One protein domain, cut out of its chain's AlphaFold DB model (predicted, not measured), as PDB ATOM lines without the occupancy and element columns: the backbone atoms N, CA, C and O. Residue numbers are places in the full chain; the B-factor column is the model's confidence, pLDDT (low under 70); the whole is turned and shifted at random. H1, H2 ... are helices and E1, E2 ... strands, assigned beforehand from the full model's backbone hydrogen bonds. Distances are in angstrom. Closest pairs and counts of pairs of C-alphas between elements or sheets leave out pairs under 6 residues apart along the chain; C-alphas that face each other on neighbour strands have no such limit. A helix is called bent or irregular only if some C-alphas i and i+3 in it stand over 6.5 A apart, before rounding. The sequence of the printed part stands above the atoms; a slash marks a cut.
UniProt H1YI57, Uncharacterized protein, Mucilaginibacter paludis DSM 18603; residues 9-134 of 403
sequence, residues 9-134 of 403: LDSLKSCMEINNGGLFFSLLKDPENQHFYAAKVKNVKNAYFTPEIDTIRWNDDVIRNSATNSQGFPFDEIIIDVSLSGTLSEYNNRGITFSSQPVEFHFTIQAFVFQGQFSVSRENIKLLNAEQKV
ATOM      1  N   LEU A   9     216.966 238.415 278.424       92.12
ATOM      2  CA  LEU A   9     216.450 237.045 278.489       92.12
ATOM      3  C   LEU A   9     215.972 236.549 277.120       92.12
ATOM      4  O   LEU A   9     216.305 235.430 276.740       92.12
ATOM      5  N   ASP A  10     215.248 237.375 276.363       91.38
ATOM      6  CA  ASP A  10     214.798 237.018 275.013       91.38
ATOM      7  C   ASP A  10     215.985 236.833 274.062       91.38
ATOM      8  O   ASP A  10     216.005 235.878 273.283       91.38
ATOM      9  N   SER A  11     217.005 237.697 274.160       91.38
ATOM     10  CA  SER A  11     218.261 237.543 273.416       91.38
ATOM     11  C   SER A  11     218.945 236.213 273.746       91.38
ATOM     12  O   SER A  11     219.372 235.510 272.830       91.38
ATOM     13  N   LEU A  12     219.015 235.828 275.028       93.38
ATOM     14  CA  LEU A  12     219.579 234.541 275.443       93.38
ATOM     15  C   LEU A  12     218.783 233.361 274.875       93.38
ATOM     16  O   LEU A  12     219.377 232.495 274.235       93.38
ATOM     17  N   LYS A  13     217.458 233.336 275.071       93.31
ATOM     18  CA  LYS A  13     216.591 232.251 274.577       93.31
ATOM     19  C   LYS A  13     216.716 232.096 273.063       93.31
ATOM     20  O   LYS A  13     217.028 231.009 272.585       93.31
ATOM     21  N   SER A  14     216.622 233.208 272.331       90.25
ATOM     22  CA  SER A  14     216.776 233.223 270.873       90.25
ATOM     23  C   SER A  14     218.134 232.661 270.444       90.25
ATOM     24  O   SER A  14     218.196 231.812 269.561       90.25
ATOM     25  N   CYS A  15     219.231 233.074 271.087       90.81
ATOM     26  CA  CYS A  15     220.572 232.567 270.768       90.81
ATOM     27  C   CYS A  15     220.717 231.064 271.001       90.81
ATOM     28  O   CYS A  15     221.372 230.380 270.215       90.81
ATOM     29  N   MET A  16     220.129 230.562 272.084       91.12
ATOM     30  CA  MET A  16     220.201 229.153 272.453       91.12
ATOM     31  C   MET A  16     219.361 228.275 271.520       91.12
ATOM     32  O   MET A  16     219.745 227.137 271.271       91.12
ATOM     33  N   GLU A  17     218.264 228.802 270.976       90.19
ATOM     34  CA  GLU A  17     217.330 228.084 270.097       90.19
ATOM     35  C   GLU A  17     217.720 228.142 268.607       90.19
ATOM     36  O   GLU A  17     217.409 227.219 267.852       90.19
ATOM     37  N   ILE A  18     218.457 229.168 268.162       85.56
ATOM     38  CA  ILE A  18     218.924 229.290 266.768       85.56
ATOM     39  C   ILE A  18     219.697 228.036 266.311       85.56
ATOM     40  O   ILE A  18     220.401 227.374 267.078       85.56
ATOM     41  N   ASN A  19     219.596 227.728 265.012       80.88
ATOM     42  CA  ASN A  19     220.251 226.585 264.369       80.88
ATOM     43  C   ASN A  19     219.920 225.248 265.055       80.88
ATOM     44  O   ASN A  19     220.813 224.430 265.269       80.88
ATOM     45  N   ASN A  20     218.644 225.040 265.401       81.06
ATOM     46  CA  ASN A  20     218.148 223.834 266.068       81.06
ATOM     47  C   ASN A  20     218.899 223.533 267.372       81.06
ATOM     48  O   ASN A  20     219.360 222.416 267.570       81.06
ATOM     49  N   GLY A  21     219.087 224.529 268.240       83.50
ATOM     50  CA  GLY A  21     219.819 224.315 269.491       83.50
ATOM     51  C   GLY A  21     221.336 224.180 269.316       83.50
ATOM     52  O   GLY A  21     222.004 223.563 270.149       83.50
ATOM     53  N   GLY A  22     221.909 224.729 268.239       85.94
ATOM     54  CA  GLY A  22     223.326 224.552 267.894       85.94
ATOM     55  C   GLY A  22     224.295 224.997 268.998       85.94
ATOM     56  O   GLY A  22     225.388 224.443 269.139       85.94
ATOM     57  N   LEU A  23     223.880 225.952 269.833       90.06
ATOM     58  CA  LEU A  23     224.660 226.409 270.978       90.06
ATOM     59  C   LEU A  23     224.666 225.390 272.130       90.06
ATOM     60  O   LEU A  23     225.727 225.157 272.707       90.06
ATOM     61  N   PHE A  24     223.551 224.698 272.400       90.75
ATOM     62  CA  PHE A  24     223.528 223.568 273.340       90.75
ATOM     63  C   PHE A  24     224.459 222.447 272.886       90.75
ATOM     64  O   PHE A  24     225.235 221.932 273.688       90.75
ATOM     65  N   PHE A  25     224.425 222.106 271.593       88.38
ATOM     66  CA  PHE A  25     225.347 221.130 271.011       88.38
ATOM     67  C   PHE A  25     226.805 221.534 271.243       88.38
ATOM     68  O   PHE A  25     227.607 220.734 271.726       88.38
ATOM     69  N   SER A  26     227.146 222.787 270.924       89.50
ATOM     70  CA  SER A  26     228.510 223.285 271.085       89.50
ATOM     71  C   SER A  26     228.963 223.268 272.544       89.50
ATOM     72  O   SER A  26     230.098 222.883 272.796       89.50
ATOM     73  N   LEU A  27     228.105 223.677 273.483       93.19
ATOM     74  CA  LEU A  27     228.424 223.707 274.911       93.19
ATOM     75  C   LEU A  27     228.578 222.291 275.480       93.19
ATOM     76  O   LEU A  27     229.553 222.010 276.167       93.19
ATOM     77  N   LEU A  28     227.676 221.361 275.158       92.06
ATOM     78  CA  LEU A  28     227.745 219.977 275.651       92.06
ATOM     79  C   LEU A  28     228.930 219.187 275.080       92.06
ATOM     80  O   LEU A  28     229.340 218.181 275.661       92.06
ATOM     81  N   LYS A  29     229.515 219.628 273.964       89.25
ATOM     82  CA  LYS A  29     230.760 219.054 273.437       89.25
ATOM     83  C   LYS A  29     231.979 219.416 274.295       89.25
ATOM     84  O   LYS A  29     232.985 218.699 274.255       89.25
ATOM     85  N   ASP A  30     231.902 220.502 275.061       90.62
ATOM     86  CA  ASP A  30     233.036 220.992 275.832       90.62
ATOM     87  C   ASP A  30     233.436 220.015 276.938       90.62
ATOM     88  O   ASP A  30     232.564 219.475 277.625       90.62
ATOM     89  N   PRO A  31     234.748 219.798 277.157       89.62
ATOM     90  CA  PRO A  31     235.231 218.874 278.180       89.62
ATOM     91  C   PRO A  31     234.664 219.136 279.578       89.62
ATOM     92  O   PRO A  31     234.412 218.192 280.320       89.62
ATOM     93  N   GLU A  32     234.422 220.397 279.931       90.00
ATOM     94  CA  GLU A  32     233.840 220.765 281.225       90.00
ATOM     95  C   GLU A  32     232.382 220.311 281.387       90.00
ATOM     96  O   GLU A  32     231.972 219.998 282.500       90.00
ATOM     97  N   ASN A  33     231.627 220.173 280.292       93.31
ATOM     98  CA  ASN A  33     230.203 219.806 280.281       93.31
ATOM     99  C   ASN A  33     229.978 218.308 280.018       93.31
ATOM    100  O   ASN A  33     228.864 217.795 280.085       93.31
ATOM    101  N   GLN A  34     231.040 217.553 279.767       92.00
ATOM    102  CA  GLN A  34     230.962 216.118 279.502       92.00
ATOM    103  C   GLN A  34     230.386 215.298 280.669       92.00
ATOM    104  O   GLN A  34     229.822 214.220 280.468       92.00
ATOM    105  N   HIS A  35     230.485 215.814 281.894       91.38
ATOM    106  CA  HIS A  35     229.956 215.164 283.089       91.38
ATOM    107  C   HIS A  35     228.426 214.969 283.052       91.38
ATOM    108  O   HIS A  35     227.936 214.029 283.675       91.38
ATOM    109  N   PHE A  36     227.677 215.763 282.270       92.44
ATOM    110  CA  PHE A  36     226.220 215.611 282.114       92.44
ATOM    111  C   PHE A  36     225.802 214.270 281.495       92.44
ATOM    112  O   PHE A  36     224.688 213.793 281.718       92.44
ATOM    113  N   TYR A  37     226.682 213.642 280.713       92.88
ATOM    114  CA  TYR A  37     226.375 212.400 280.002       92.88
ATOM    115  C   TYR A  37     227.454 211.329 280.109       92.88
ATOM    116  O   TYR A  37     227.268 210.244 279.561       92.88
ATOM    117  N   ALA A  38     228.540 211.577 280.843       92.25
ATOM    118  CA  ALA A  38     229.638 210.629 281.002       92.25
ATOM    119  C   ALA A  38     229.176 209.246 281.495       92.25
ATOM    120  O   ALA A  38     229.663 208.232 281.013       92.25
ATOM    121  N   ALA A  39     228.186 209.191 282.391       91.56
ATOM    122  CA  ALA A  39     227.628 207.929 282.886       91.56
ATOM    123  C   ALA A  39     226.755 207.177 281.857       91.56
ATOM    124  O   ALA A  39     226.416 206.015 282.072       91.56
ATOM    125  N   LYS A  40     226.366 207.829 280.753       91.38
ATOM    126  CA  LYS A  40     225.460 207.291 279.726       91.38
ATOM    127  C   LYS A  40     226.199 206.719 278.505       91.38
ATOM    128  O   LYS A  40     225.550 206.141 277.638       91.38
ATOM    129  N   VAL A  41     227.524 206.876 278.414       91.44
ATOM    130  CA  VAL A  41     228.351 206.471 277.256       91.44
ATOM    131  C   VAL A  41     229.644 205.799 277.707       91.44
ATOM    132  O   VAL A  41     230.082 205.992 278.837       91.44
ATOM    133  N   LYS A  42     230.285 205.011 276.835       89.31
ATOM    134  CA  LYS A  42     231.575 204.372 277.165       89.31
ATOM    135  C   LYS A  42     232.758 205.292 276.888       89.31
ATOM    136  O   LYS A  42     233.693 205.346 277.683       89.31
ATOM    137  N   ASN A  43     232.727 206.009 275.769       89.50
ATOM    138  CA  ASN A  43     233.745 206.967 275.365       89.50
ATOM    139  C   ASN A  43     233.128 208.341 275.099       89.50
ATOM    140  O   ASN A  43     232.650 208.653 274.009       89.50
ATOM    141  N   VAL A  44     233.235 209.193 276.109       90.62
ATOM    142  CA  VAL A  44     232.727 210.563 276.122       90.62
ATOM    143  C   VAL A  44     233.257 211.416 274.961       90.62
ATOM    144  O   VAL A  44     232.509 212.205 274.396       90.62
ATOM    145  N   LYS A  45     234.514 211.222 274.535       88.00
ATOM    146  CA  LYS A  45     235.120 212.005 273.438       88.00
ATOM    147  C   LYS A  45     234.460 211.761 272.081       88.00
ATOM    148  O   LYS A  45     234.589 212.593 271.189       88.00
ATOM    149  N   ASN A  46     233.778 210.626 271.932       90.38
ATOM    150  CA  ASN A  46     233.078 210.258 270.709       90.38
ATOM    151  C   ASN A  46     231.552 210.333 270.867       90.38
ATOM    152  O   ASN A  46     230.834 209.815 270.012       90.38
ATOM    153  N   ALA A  47     231.055 210.920 271.955       91.31
ATOM    154  CA  ALA A  47     229.634 211.110 272.179       91.31
ATOM    155  C   ALA A  47     229.184 212.482 271.665       91.31
ATOM    156  O   ALA A  47     229.867 213.488 271.847       91.31
ATOM    157  N   TYR A  48     228.025 212.513 271.016       90.56
ATOM    158  CA  TYR A  48     227.418 213.714 270.455       90.56
ATOM    159  C   TYR A  48     225.948 213.742 270.828       90.56
ATOM    160  O   TYR A  48     225.235 212.754 270.654       90.56
ATOM    161  N   PHE A  49     225.496 214.885 271.324       91.38
ATOM    162  CA  PHE A  49     224.106 215.094 271.678       91.38
ATOM    163  C   PHE A  49     223.409 215.959 270.629       91.38
ATOM    164  O   PHE A  49     223.822 217.086 270.401       91.38
ATOM    165  N   THR A  50     222.344 215.463 270.013       90.12
ATOM    166  CA  THR A  50     221.551 216.228 269.044       90.12
ATOM    167  C   THR A  50     220.254 216.688 269.713       90.12
ATOM    168  O   THR A  50     219.416 215.826 269.985       90.12
ATOM    169  N   PRO A  51     220.084 217.992 270.008       89.81
ATOM    170  CA  PRO A  51     218.874 218.517 270.646       89.81
ATOM    171  C   PRO A  51     217.643 218.426 269.738       89.81
ATOM    172  O   PRO A  51     217.726 218.629 268.527       89.81
ATOM    173  N   GLU A  52     216.484 218.205 270.351       90.62
ATOM    174  CA  GLU A  52     215.166 218.371 269.737       90.62
ATOM    175  C   GLU A  52     214.589 219.723 270.176       90.62
ATOM    176  O   GLU A  52     214.179 219.886 271.324       90.62
ATOM    177  N   ILE A  53     214.577 220.718 269.282       83.31
ATOM    178  CA  ILE A  53     214.263 222.115 269.640       83.31
ATOM    179  C   ILE A  53     212.879 222.290 270.284       83.31
ATOM    180  O   ILE A  53     212.747 223.017 271.264       83.31
ATOM    181  N   ASP A  54     211.876 221.545 269.812       87.88
ATOM    182  CA  ASP A  54     210.493 221.611 270.313       87.88
ATOM    183  C   ASP A  54     210.347 221.094 271.757       87.88
ATOM    184  O   ASP A  54     209.279 221.186 272.365       87.88
ATOM    185  N   THR A  55     211.418 220.529 272.318       90.19
ATOM    186  CA  THR A  55     211.451 219.979 273.678       90.19
ATOM    187  C   THR A  55     212.140 220.896 274.681       90.19
ATOM    188  O   THR A  55     212.154 220.570 275.868       90.19
ATOM    189  N   ILE A  56     212.688 222.034 274.240       92.06
ATOM    190  CA  ILE A  56     213.329 223.000 275.132       92.06
ATOM    191  C   ILE A  56     212.258 223.628 276.026       92.06
ATOM    192  O   ILE A  56     211.301 224.245 275.558       92.06
ATOM    193  N   ARG A  57     212.429 223.485 277.338       93.94
ATOM    194  CA  ARG A  57     211.553 224.065 278.356       93.94
ATOM    195  C   ARG A  57     212.378 224.937 279.276       93.94
ATOM    196  O   ARG A  57     213.213 224.451 280.033       93.94
ATOM    197  N   TRP A  58     212.117 226.232 279.209       94.44
ATOM    198  CA  TRP A  58     212.687 227.218 280.114       94.44
ATOM    199  C   TRP A  58     211.855 227.282 281.387       94.44
ATOM    200  O   TRP A  58     210.629 227.328 281.312       94.44
ATOM    201  N   ASN A  59     212.512 227.313 282.540       93.69
ATOM    202  CA  ASN A  59     211.838 227.611 283.794       93.69
ATOM    203  C   ASN A  59     211.422 229.094 283.827       93.69
ATOM    204  O   ASN A  59     212.133 229.957 283.306       93.69
ATOM    205  N   ASP A  60     210.280 229.383 284.442       89.38
ATOM    206  CA  ASP A  60     209.786 230.747 284.641       89.38
ATOM    207  C   ASP A  60     210.566 231.480 285.747       89.38
ATOM    208  O   ASP A  60     210.694 232.707 285.717       89.38
ATOM    209  N   ASP A  61     211.151 230.732 286.689       90.12
ATOM    210  CA  ASP A  61     211.966 231.274 287.776       90.12
ATOM    211  C   ASP A  61     213.357 231.691 287.273       90.12
ATOM    212  O   ASP A  61     214.330 230.930 287.316       90.12
ATOM    213  N   VAL A  62     213.452 232.933 286.795       92.69
ATOM    214  CA  VAL A  62     214.705 233.555 286.355       92.69
ATOM    215  C   VAL A  62     215.320 234.422 287.452       92.69
ATOM    216  O   VAL A  62     214.676 235.304 288.020       92.69
ATOM    217  N   ILE A  63     216.612 234.223 287.713       92.62
ATOM    218  CA  ILE A  63     217.409 235.142 288.531       92.62
ATOM    219  C   ILE A  63     218.149 236.078 287.582       92.62
ATOM    220  O   ILE A  63     218.887 235.629 286.703       92.62
ATOM    221  N   ARG A  64     217.961 237.386 287.773       92.12
ATOM    222  CA  ARG A  64     218.575 238.433 286.956       92.12
ATOM    223  C   ARG A  64     219.284 239.441 287.847       92.12
ATOM    224  O   ARG A  64     218.634 240.108 288.648       92.12
ATOM    225  N   ASN A  65     220.591 239.578 287.659       90.06
ATOM    226  CA  ASN A  65     221.408 240.575 288.343       90.06
ATOM    227  C   ASN A  65     221.978 241.551 287.315       90.06
ATOM    228  O   ASN A  65     222.763 241.155 286.456       90.06
ATOM    229  N   SER A  66     221.598 242.820 287.405       91.38
ATOM    230  CA  SER A  66     222.143 243.863 286.535       91.38
ATOM    231  C   SER A  66     223.435 244.425 287.122       91.38
ATOM    232  O   SER A  66     223.488 244.767 288.302       91.38
ATOM    233  N   ALA A  67     224.467 244.544 286.293       89.44
ATOM    234  CA  ALA A  67     225.779 245.046 286.682       89.44
ATOM    235  C   ALA A  67     226.423 245.858 285.549       89.44
ATOM    236  O   ALA A  67     225.900 245.964 284.440       89.44
ATOM    237  N   THR A  68     227.561 246.480 285.847       91.38
ATOM    238  CA  THR A  68     228.372 247.234 284.884       91.38
ATOM    239  C   THR A  68     229.802 246.722 284.967       91.38
ATOM    240  O   THR A  68     230.325 246.540 286.065       91.38
ATOM    241  N   ASN A  69     230.428 246.442 283.826       85.94
ATOM    242  CA  ASN A  69     231.817 245.983 283.818       85.94
ATOM    243  C   ASN A  69     232.800 247.144 284.080       85.94
ATOM    244  O   ASN A  69     232.415 248.311 284.132       85.94
ATOM    245  N   SER A  70     234.095 246.836 284.194       83.62
ATOM    246  CA  SER A  70     235.153 247.831 284.451       83.62
ATOM    247  C   SER A  70     235.277 248.926 283.382       83.62
ATOM    248  O   SER A  70     235.884 249.963 283.633       83.62
ATOM    249  N   GLN A  71     234.700 248.713 282.199       88.19
ATOM    250  CA  GLN A  71     234.692 249.659 281.082       88.19
ATOM    251  C   GLN A  71     233.395 250.483 281.004       88.19
ATOM    252  O   GLN A  71     233.249 251.297 280.095       88.19
ATOM    253  N   GLY A  72     232.452 250.294 281.932       89.38
ATOM    254  CA  GLY A  72     231.190 251.034 281.953       89.38
ATOM    255  C   GLY A  72     230.065 250.417 281.116       89.38
ATOM    256  O   GLY A  72     229.015 251.042 280.977       89.38
ATOM    257  N   PHE A  73     230.237 249.210 280.564       89.06
ATOM    258  CA  PHE A  73     229.187 248.555 279.777       89.06
ATOM    259  C   PHE A  73     228.197 247.808 280.680       89.06
ATOM    260  O   PHE A  73     228.619 246.926 281.439       89.06
ATOM    261  N   PRO A  74     226.889 248.114 280.589       92.69
ATOM    262  CA  PRO A  74     225.871 247.435 281.373       92.69
ATOM    263  C   PRO A  74     225.570 246.042 280.807       92.69
ATOM    264  O   PRO A  74     225.429 245.846 279.595       92.69
ATOM    265  N   PHE A  75     225.427 245.069 281.697       93.12
ATOM    266  CA  PHE A  75     225.035 243.705 281.364       93.12
ATOM    267  C   PHE A  75     224.104 243.142 282.433       93.12
ATOM    268  O   PHE A  75     224.093 243.595 283.577       93.12
ATOM    269  N   ASP A  76     223.336 242.128 282.049       94.31
ATOM    270  CA  ASP A  76     222.606 241.296 282.988       94.31
ATOM    271  C   ASP A  76     223.261 239.929 283.069       94.31
ATOM    272  O   ASP A  76     223.488 239.261 282.060       94.31
ATOM    273  N   GLU A  77     223.525 239.495 284.287       94.44
ATOM    274  CA  GLU A  77     223.765 238.096 284.560       94.44
ATOM    275  C   GLU A  77     222.420 237.388 284.747       94.44
ATOM    276  O   GLU A  77     221.614 237.768 285.601       94.44
ATOM    277  N   ILE A  78     222.184 236.355 283.946       95.38
ATOM    278  CA  ILE A  78     220.962 235.557 283.929       95.38
ATOM    279  C   ILE A  78     221.295 234.156 284.429       95.38
ATOM    280  O   ILE A  78     222.191 233.510 283.892       95.38
ATOM    281  N   ILE A  79     220.557 233.676 285.432       96.12
ATOM    282  CA  ILE A  79     220.560 232.271 285.852       96.12
ATOM    283  C   ILE A  79     219.154 231.713 285.656       96.12
ATOM    284  O   ILE A  79     218.199 232.225 286.243       96.12
ATOM    285  N   ILE A  80     219.030 230.667 284.843       96.69
ATOM    286  CA  ILE A  80     217.743 230.061 284.492       96.69
ATOM    287  C   ILE A  80     217.892 228.553 284.304       96.69
ATOM    288  O   ILE A  80     218.858 228.090 283.698       96.69
ATOM    289  N   ASP A  81     216.944 227.779 284.827       96.81
ATOM    290  CA  ASP A  81     216.904 226.340 284.567       96.81
ATOM    291  C   ASP A  81     216.281 226.063 283.205       96.81
ATOM    292  O   ASP A  81     215.325 226.722 282.787       96.81
ATOM    293  N   VAL A  82     216.805 225.051 282.530       95.69
ATOM    294  CA  VAL A  82     216.288 224.583 281.253       95.69
ATOM    295  C   VAL A  82     216.317 223.062 281.220       95.69
ATOM    296  O   VAL A  82     217.251 222.420 281.716       95.69
ATOM    297  N   SER A  83     215.277 222.476 280.640       95.25
ATOM    298  CA  SER A  83     215.300 221.083 280.215       95.25
ATOM    299  C   SER A  83     215.208 220.992 278.706       95.25
ATOM    300  O   SER A  83     214.584 221.831 278.057       95.25
ATOM    301  N   LEU A  84     215.867 219.992 278.139       94.38
ATOM    302  CA  LEU A  84     215.730 219.660 276.730       94.38
ATOM    303  C   LEU A  84     215.946 218.168 276.524       94.38
ATOM    304  O   LEU A  84     216.743 217.532 277.221       94.38
ATOM    305  N   SER A  85     215.250 217.633 275.536       94.81
ATOM    306  CA  SER A  85     215.403 216.263 275.076       94.81
ATOM    307  C   SER A  85     216.181 216.225 273.770       94.81
ATOM    308  O   SER A  85     216.327 217.216 273.050       94.81
ATOM    309  N   GLY A  86     216.725 215.057 273.472       93.38
ATOM    310  CA  GLY A  86     217.353 214.794 272.193       93.38
ATOM    311  C   GLY A  86     217.998 213.424 272.151       93.38
ATOM    312  O   GLY A  86     217.795 212.580 273.025       93.38
ATOM    313  N   THR A  87     218.818 213.201 271.133       94.19
ATOM    314  CA  THR A  87     219.483 211.915 270.921       94.19
ATOM    315  C   THR A  87     220.959 212.007 271.273       94.19
ATOM    316  O   THR A  87     221.690 212.822 270.711       94.19
ATOM    317  N   LEU A  88     221.420 211.145 272.179       94.56
ATOM    318  CA  LEU A  88     222.836 210.967 272.487       94.56
ATOM    319  C   LEU A  88     223.381 209.783 271.688       94.56
ATOM    320  O   LEU A  88     222.975 208.640 271.914       94.56
ATOM    321  N   SER A  89     224.311 210.056 270.778       94.19
ATOM    322  CA  SER A  89     224.956 209.054 269.930       94.19
ATOM    323  C   SER A  89     226.443 208.948 270.259       94.19
ATOM    324  O   SER A  89     227.157 209.948 270.252       94.19
ATOM    325  N   GLU A  90     226.928 207.737 270.514       91.94
ATOM    326  CA  GLU A  90     228.351 207.433 270.666       91.94
ATOM    327  C   GLU A  90     228.876 206.813 269.373       91.94
ATOM    328  O   GLU A  90     228.259 205.892 268.841       91.94
ATOM    329  N   TYR A  91     230.026 207.267 268.881       90.31
ATOM    330  CA  TYR A  91     230.651 206.735 267.670       90.31
ATOM    331  C   TYR A  91     231.934 205.967 267.997       90.31
ATOM    332  O   TYR A  91     232.699 206.305 268.901       90.31
ATOM    333  N   ASN A  92     232.212 204.912 267.241       86.50
ATOM    334  CA  ASN A  92     233.511 204.250 267.320       86.50
ATOM    335  C   ASN A  92     234.597 205.073 266.592       86.50
ATOM    336  O   ASN A  92     234.315 206.063 265.920       86.50
ATOM    337  N   ASN A  93     235.852 204.621 266.660       83.12
ATOM    338  CA  ASN A  93     236.989 205.297 266.011       83.12
ATOM    339  C   ASN A  93     236.901 205.360 264.469       83.12
ATOM    340  O   ASN A  93     237.750 205.979 263.838       83.12
ATOM    341  N   ARG A  94     235.909 204.702 263.854       82.50
ATOM    342  CA  ARG A  94     235.629 204.738 262.410       82.50
ATOM    343  C   ARG A  94     234.445 205.648 262.062       82.50
ATOM    344  O   ARG A  94     234.029 205.662 260.911       82.50
ATOM    345  N   GLY A  95     233.882 206.366 263.039       77.31
ATOM    346  CA  GLY A  95     232.720 207.235 262.840       77.31
ATOM    347  C   GLY A  95     231.399 206.484 262.660       77.31
ATOM    348  O   GLY A  95     230.425 207.078 262.217       77.31
ATOM    349  N   ILE A  96     231.342 205.189 262.992       82.94
ATOM    350  CA  ILE A  96     230.101 204.402 262.956       82.94
ATOM    351  C   ILE A  96     229.439 204.485 264.329       82.94
ATOM    352  O   ILE A  96     230.112 204.278 265.345       82.94
ATOM    353  N   THR A  97     228.134 204.758 264.352       81.44
ATOM    354  CA  THR A  97     227.333 204.812 265.578       81.44
ATOM    355  C   THR A  97     227.435 203.486 266.330       81.44
ATOM    356  O   THR A  97     227.035 202.434 265.836       81.44
ATOM    357  N   PHE A  98     228.021 203.541 267.518       80.44
ATOM    358  CA  PHE A  98     228.193 202.434 268.451       80.44
ATOM    359  C   PHE A  98     226.958 202.260 269.341       80.44
ATOM    360  O   PHE A  98     226.531 201.137 269.600       80.44
ATOM    361  N   SER A  99     226.371 203.370 269.787       86.38
ATOM    362  CA  SER A  99     225.118 203.406 270.539       86.38
ATOM    363  C   SER A  99     224.372 204.703 270.226       86.38
ATOM    364  O   SER A  99     224.986 205.716 269.894       86.38
ATOM    365  N   SER A 100     223.044 204.667 270.283       91.06
ATOM    366  CA  SER A 100     222.205 205.853 270.134       91.06
ATOM    367  C   SER A 100     220.970 205.688 270.998       91.06
ATOM    368  O   SER A 100     220.280 204.675 270.882       91.06
ATOM    369  N   GLN A 101     220.709 206.650 271.873       93.88
ATOM    370  CA  GLN A 101     219.582 206.591 272.799       93.88
ATOM    371  C   GLN A 101     218.984 207.983 273.031       93.88
ATOM    372  O   GLN A 101     219.735 208.965 273.073       93.88
ATOM    373  N   PRO A 102     217.655 208.082 273.199       94.81
ATOM    374  CA  PRO A 102     217.031 209.322 273.625       94.81
ATOM    375  C   PRO A 102     217.454 209.646 275.061       94.81
ATOM    376  O   PRO A 102     217.540 208.760 275.916       94.81
ATOM    377  N   VAL A 103     217.729 210.916 275.329       94.94
ATOM    378  CA  VAL A 103     218.058 211.424 276.661       94.94
ATOM    379  C   VAL A 103     217.374 212.762 276.890       94.94
ATOM    380  O   VAL A 103     217.279 213.585 275.985       94.94
ATOM    381  N   GLU A 104     216.954 212.985 278.128       94.62
ATOM    382  CA  GLU A 104     216.613 214.311 278.630       94.62
ATOM    383  C   GLU A 104     217.776 214.823 279.484       94.62
ATOM    384  O   GLU A 104     218.396 214.063 280.249       94.62
ATOM    385  N   PHE A 105     218.094 216.101 279.314       93.38
ATOM    386  CA  PHE A 105     219.035 216.829 280.146       93.38
ATOM    387  C   PHE A 105     218.322 217.958 280.871       93.38
ATOM    388  O   PHE A 105     217.517 218.682 280.291       93.38
ATOM    389  N   HIS A 106     218.691 218.121 282.138       94.19
ATOM    390  CA  HIS A 106     218.328 219.260 282.964       94.19
ATOM    391  C   HIS A 106     219.614 219.948 283.377       94.19
ATOM    392  O   HIS A 106     220.529 219.300 283.894       94.19
ATOM    393  N   PHE A 107     219.690 221.246 283.148       93.88
ATOM    394  CA  PHE A 107     220.824 222.044 283.575       93.88
ATOM    395  C   PHE A 107     220.379 223.477 283.815       93.88
ATOM    396  O   PHE A 107     219.316 223.922 283.381       93.88
ATOM    397  N   THR A 108     221.212 224.205 284.529       96.88
ATOM    398  CA  THR A 108     221.051 225.630 284.749       96.88
ATOM    399  C   THR A 108     222.004 226.366 283.830       96.88
ATOM    400  O   THR A 108     223.191 226.059 283.777       96.88
ATOM    401  N   ILE A 109     221.498 227.356 283.111       96.81
ATOM    402  CA  ILE A 109     222.319 228.275 282.334       96.81
ATOM    403  C   ILE A 109     222.670 229.464 283.218       96.81
ATOM    404  O   ILE A 109     221.770 230.123 283.730       96.81
ATOM    405  N   GLN A 110     223.962 229.754 283.354       96.38
ATOM    406  CA  GLN A 110     224.465 231.053 283.799       96.38
ATOM    407  C   GLN A 110     224.997 231.796 282.573       96.38
ATOM    408  O   GLN A 110     225.900 231.294 281.905       96.38
ATOM    409  N   ALA A 111     224.459 232.976 282.273       96.06
ATOM    410  CA  ALA A 111     224.860 233.766 281.116       96.06
ATOM    411  C   ALA A 111     225.089 235.242 281.456       96.06
ATOM    412  O   ALA A 111     224.292 235.838 282.175       96.06
ATOM    413  N   PHE A 112     226.130 235.851 280.886       94.25
ATOM    414  CA  PHE A 112     226.365 237.299 280.940       94.25
ATOM    415  C   PHE A 112     225.936 237.951 279.622       94.25
ATOM    416  O   PHE A 112     226.570 237.760 278.580       94.25
ATOM    417  N   VAL A 113     224.845 238.713 279.658       94.19
ATOM    418  CA  VAL A 113     224.194 239.282 278.474       94.19
ATOM    419  C   VAL A 113     224.266 240.803 278.509       94.19
ATOM    420  O   VAL A 113     223.608 241.453 279.321       94.19
ATOM    421  N   PHE A 114     225.055 241.391 277.612       90.69
ATOM    422  CA  PHE A 114     225.173 242.844 277.500       90.69
ATOM    423  C   PHE A 114     223.865 243.473 277.018       90.69
ATOM    424  O   PHE A 114     223.215 242.981 276.090       90.69
ATOM    425  N   GLN A 115     223.476 244.584 277.642       86.75
ATOM    426  CA  GLN A 115     222.246 245.277 277.276       86.75
ATOM    427  C   GLN A 115     222.366 245.863 275.860       86.75
ATOM    428  O   GLN A 115     223.399 246.411 275.481       86.75
ATOM    429  N   GLY A 116     221.303 245.727 275.062       77.56
ATOM    430  CA  GLY A 116     221.278 246.194 273.670       77.56
ATOM    431  C   GLY A 116     221.978 245.276 272.660       77.56
ATOM    432  O   GLY A 116     222.000 245.606 271.475       77.56
ATOM    433  N   GLN A 117     222.515 244.125 273.085       77.25
ATOM    434  CA  GLN A 117     223.023 243.098 272.173       77.25
ATOM    435  C   GLN A 117     221.955 242.037 271.865       77.25
ATOM    436  O   GLN A 117     221.229 241.566 272.741       77.25
ATOM    437  N   PHE A 118     221.890 241.643 270.591       71.12
ATOM    438  CA  PHE A 118     221.005 240.579 270.104       71.12
ATOM    439  C   PHE A 118     221.640 239.187 270.193       71.12
ATOM    440  O   PHE A 118     220.929 238.190 270.135       71.12
ATOM    441  N   SER A 119     222.968 239.117 270.314       79.88
ATOM    442  CA  SER A 119     223.727 237.869 270.354       79.88
ATOM    443  C   SER A 119     224.452 237.698 271.683       79.88
ATOM    444  O   SER A 119     225.118 238.629 272.136       79.88
ATOM    445  N   VAL A 120     224.399 236.497 272.257       85.06
ATOM    446  CA  VAL A 120     225.190 236.115 273.431       85.06
ATOM    447  C   VAL A 120     226.366 235.257 272.971       85.06
ATOM    448  O   VAL A 120     226.175 234.256 272.281       85.06
ATOM    449  N   SER A 121     227.591 235.650 273.333       86.12
ATOM    450  CA  SER A 121     228.777 234.839 273.045       86.12
ATOM    451  C   SER A 121     228.741 233.540 273.847       86.12
ATOM    452  O   SER A 121     228.416 233.558 275.033       86.12
ATOM    453  N   ARG A 122     229.146 232.427 273.225       89.44
ATOM    454  CA  ARG A 122     229.285 231.123 273.891       89.44
ATOM    455  C   ARG A 122     230.163 231.204 275.143       89.44
ATOM    456  O   ARG A 122     229.847 230.569 276.136       89.44
ATOM    457  N   GLU A 123     231.230 231.997 275.104       89.69
ATOM    458  CA  GLU A 123     232.169 232.168 276.226       89.69
ATOM    459  C   GLU A 123     231.516 232.800 277.464       89.69
ATOM    460  O   GLU A 123     231.994 232.627 278.583       89.69
ATOM    461  N   ASN A 124     230.394 233.496 277.272       91.69
ATOM    462  CA  ASN A 124     229.633 234.114 278.350       91.69
ATOM    463  C   ASN A 124     228.556 233.189 278.916       91.69
ATOM    464  O   ASN A 124     227.765 233.656 279.730       91.69
ATOM    465  N   ILE A 125     228.484 231.928 278.479       95.06
ATOM    466  CA  ILE A 125     227.439 230.974 278.851       95.06
ATOM    467  C   ILE A 125     228.083 229.753 279.493       95.06
ATOM    468  O   ILE A 125     228.954 229.114 278.911       95.06
ATOM    469  N   LYS A 126     227.607 229.400 280.682       95.62
ATOM    470  CA  LYS A 126     228.016 228.202 281.415       95.62
ATOM    471  C   LYS A 126     226.812 227.309 281.657       95.62
ATOM    472  O   LYS A 126     225.741 227.800 282.023       95.62
ATOM    473  N   LEU A 127     227.005 226.006 281.473       96.25
ATOM    474  CA  LEU A 127     226.041 224.991 281.877       96.25
ATOM    475  C   LEU A 127     226.423 224.489 283.265       96.25
ATOM    476  O   LEU A 127     227.563 224.098 283.499       96.25
ATOM    477  N   LEU A 128     225.467 224.510 284.184       96.12
ATOM    478  CA  LEU A 128     225.654 224.103 285.567       96.12
ATOM    479  C   LEU A 128     224.721 222.937 285.879       96.12
ATOM    480  O   LEU A 128     223.544 222.950 285.512       96.12
ATOM    481  N   ASN A 129     225.237 221.927 286.567       92.88
ATOM    482  CA  ASN A 129     224.395 220.925 287.211       92.88
ATOM    483  C   ASN A 129     223.768 221.486 288.503       92.88
ATOM    484  O   ASN A 129     224.012 222.633 288.895       92.88
ATOM    485  N   ALA A 130     222.935 220.682 289.165       90.81
ATOM    486  CA  ALA A 130     222.219 221.104 290.364       90.81
ATOM    487  C   ALA A 130     223.174 221.508 291.499       90.81
ATOM    488  O   ALA A 130     222.962 222.532 292.152       90.81
ATOM    489  N   GLU A 131     224.250 220.749 291.710       89.88
ATOM    490  CA  GLU A 131     225.257 221.031 292.731       89.88
ATOM    491  C   GLU A 131     225.983 222.352 292.448       89.88
ATOM    492  O   GLU A 131     226.079 223.211 293.323       89.88
ATOM    493  N   GLN A 132     226.423 222.559 291.206       93.31
ATOM    494  CA  GLN A 132     227.090 223.784 290.763       93.31
ATOM    495  C   GLN A 132     226.174 225.008 290.879       93.31
ATOM    496  O   GLN A 132     226.630 226.063 291.323       93.31
ATOM    497  N   LYS A 133     224.879 224.879 290.548       93.94
ATOM    498  CA  LYS A 133     223.881 225.940 290.761       93.94
ATOM    499  C   LYS A 133     223.784 226.307 292.238       93.94
ATOM    500  O   LYS A 133     223.850 227.486 292.576       93.94
ATOM    501  N   VAL A 134     223.618 225.317 293.117       91.50
ATOM    502  CA  VAL A 134     223.498 225.551 294.565       91.50
ATOM    503  C   VAL A 134     224.740 226.262 295.096       91.50
ATOM    504  O   VAL A 134     224.609 227.251 295.815       91.50
TER     505      VAL A 134
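This is residues 9 to 134 of the 403 residues of an uncharacterized protein of Mucilaginibacter paludis DSM 18603 (UniProt H1YI57). A long, arched hairpin of two bent strands, E3 and E4, makes the length of the domain, and the twisted sheet built on it curls round the kinked helix H1. E2 and E1 pair with opposite end parts of E3, short E5 lines part of E4, and the small helices H2 and H3 are on the face opposite H1. The printed part has 126 residues, with three named helices and five named strands in the order H1 H2 E1 E2 E3 E4 E5 H3; its neighbour strands are antiparallel and its class is mixed. It is compact, with a radius of gyration of the C-alphas of 15.7 A, yet elongated, spanning 50 by 29 by 28 A.

H1, residues 9 to 28, begins with C-alpha 9 at (216.450, 237.045, 278.489) and has a kink of 89 degrees near residue 19; it is irregular, with C-alphas 20 and 23 8.6 A apart. H2, residues 31 to 36, is also irregular, with C-alphas 32 and 35 7.1 A apart. E1 is residues 47 to 51 and E2 residues 63 to 68. E3, residues 74 to 91, is 43.2 A long and bends by 76 degrees at residue 85. E4, residues 97 to 114, is 39.9 A long and bends by 81 degrees at residue 101. E5 is residues 125 to 128. H3, residues 130 to 134, ends with C-alpha 134 at (223.498, 225.551, 294.565).

E2, E3, E4 and E5 form a meander, each strand the antiparallel neighbour of the one before. In the hairpin of E3 and E4, N 84 and O 105 are 3.0 A apart, within hydrogen-bond range. E1 and E2 lie on one side of E3, with N 48 and O 89 2.8 A apart and N 65 and O 77 2.9 A apart; E4 lies on the other side. E5 pairs with E4, with N 110 and O 126 3.0 A apart. H1 is on the sheet; its closest C-alphas to E1 are those of Gly 21 and Pro 51, 6.0 A apart. H1, with residues 27 to 28 alone, and H2 only just touch, only at the corner, with 3 pairs of C-alphas within 8 A; the closest are Leu 28 and Gln 34, 6.3 A. H2 lies over none of the strands. H3 is only just over E4, with 3 of its C-alphas there, at a height over the sheet of 8.4 A. H3 has every O i to N i+4 pair within hydrogen-bond range, H1 has 12 of 16, and H2 has 0 of 2, with 2 of 3 O i to N i+3 pairs.

The C-alphas farthest apart, those of Gly 72 and Phe 98, are 50.5 A apart. The printed part has no cut. The link from E1 to E2 is long, and its residues 57 to 58 pair antiparallel with residues 82 to 83 of E3. The mean pLDDT of the printed part is 90.5, and no printed residue is under 70.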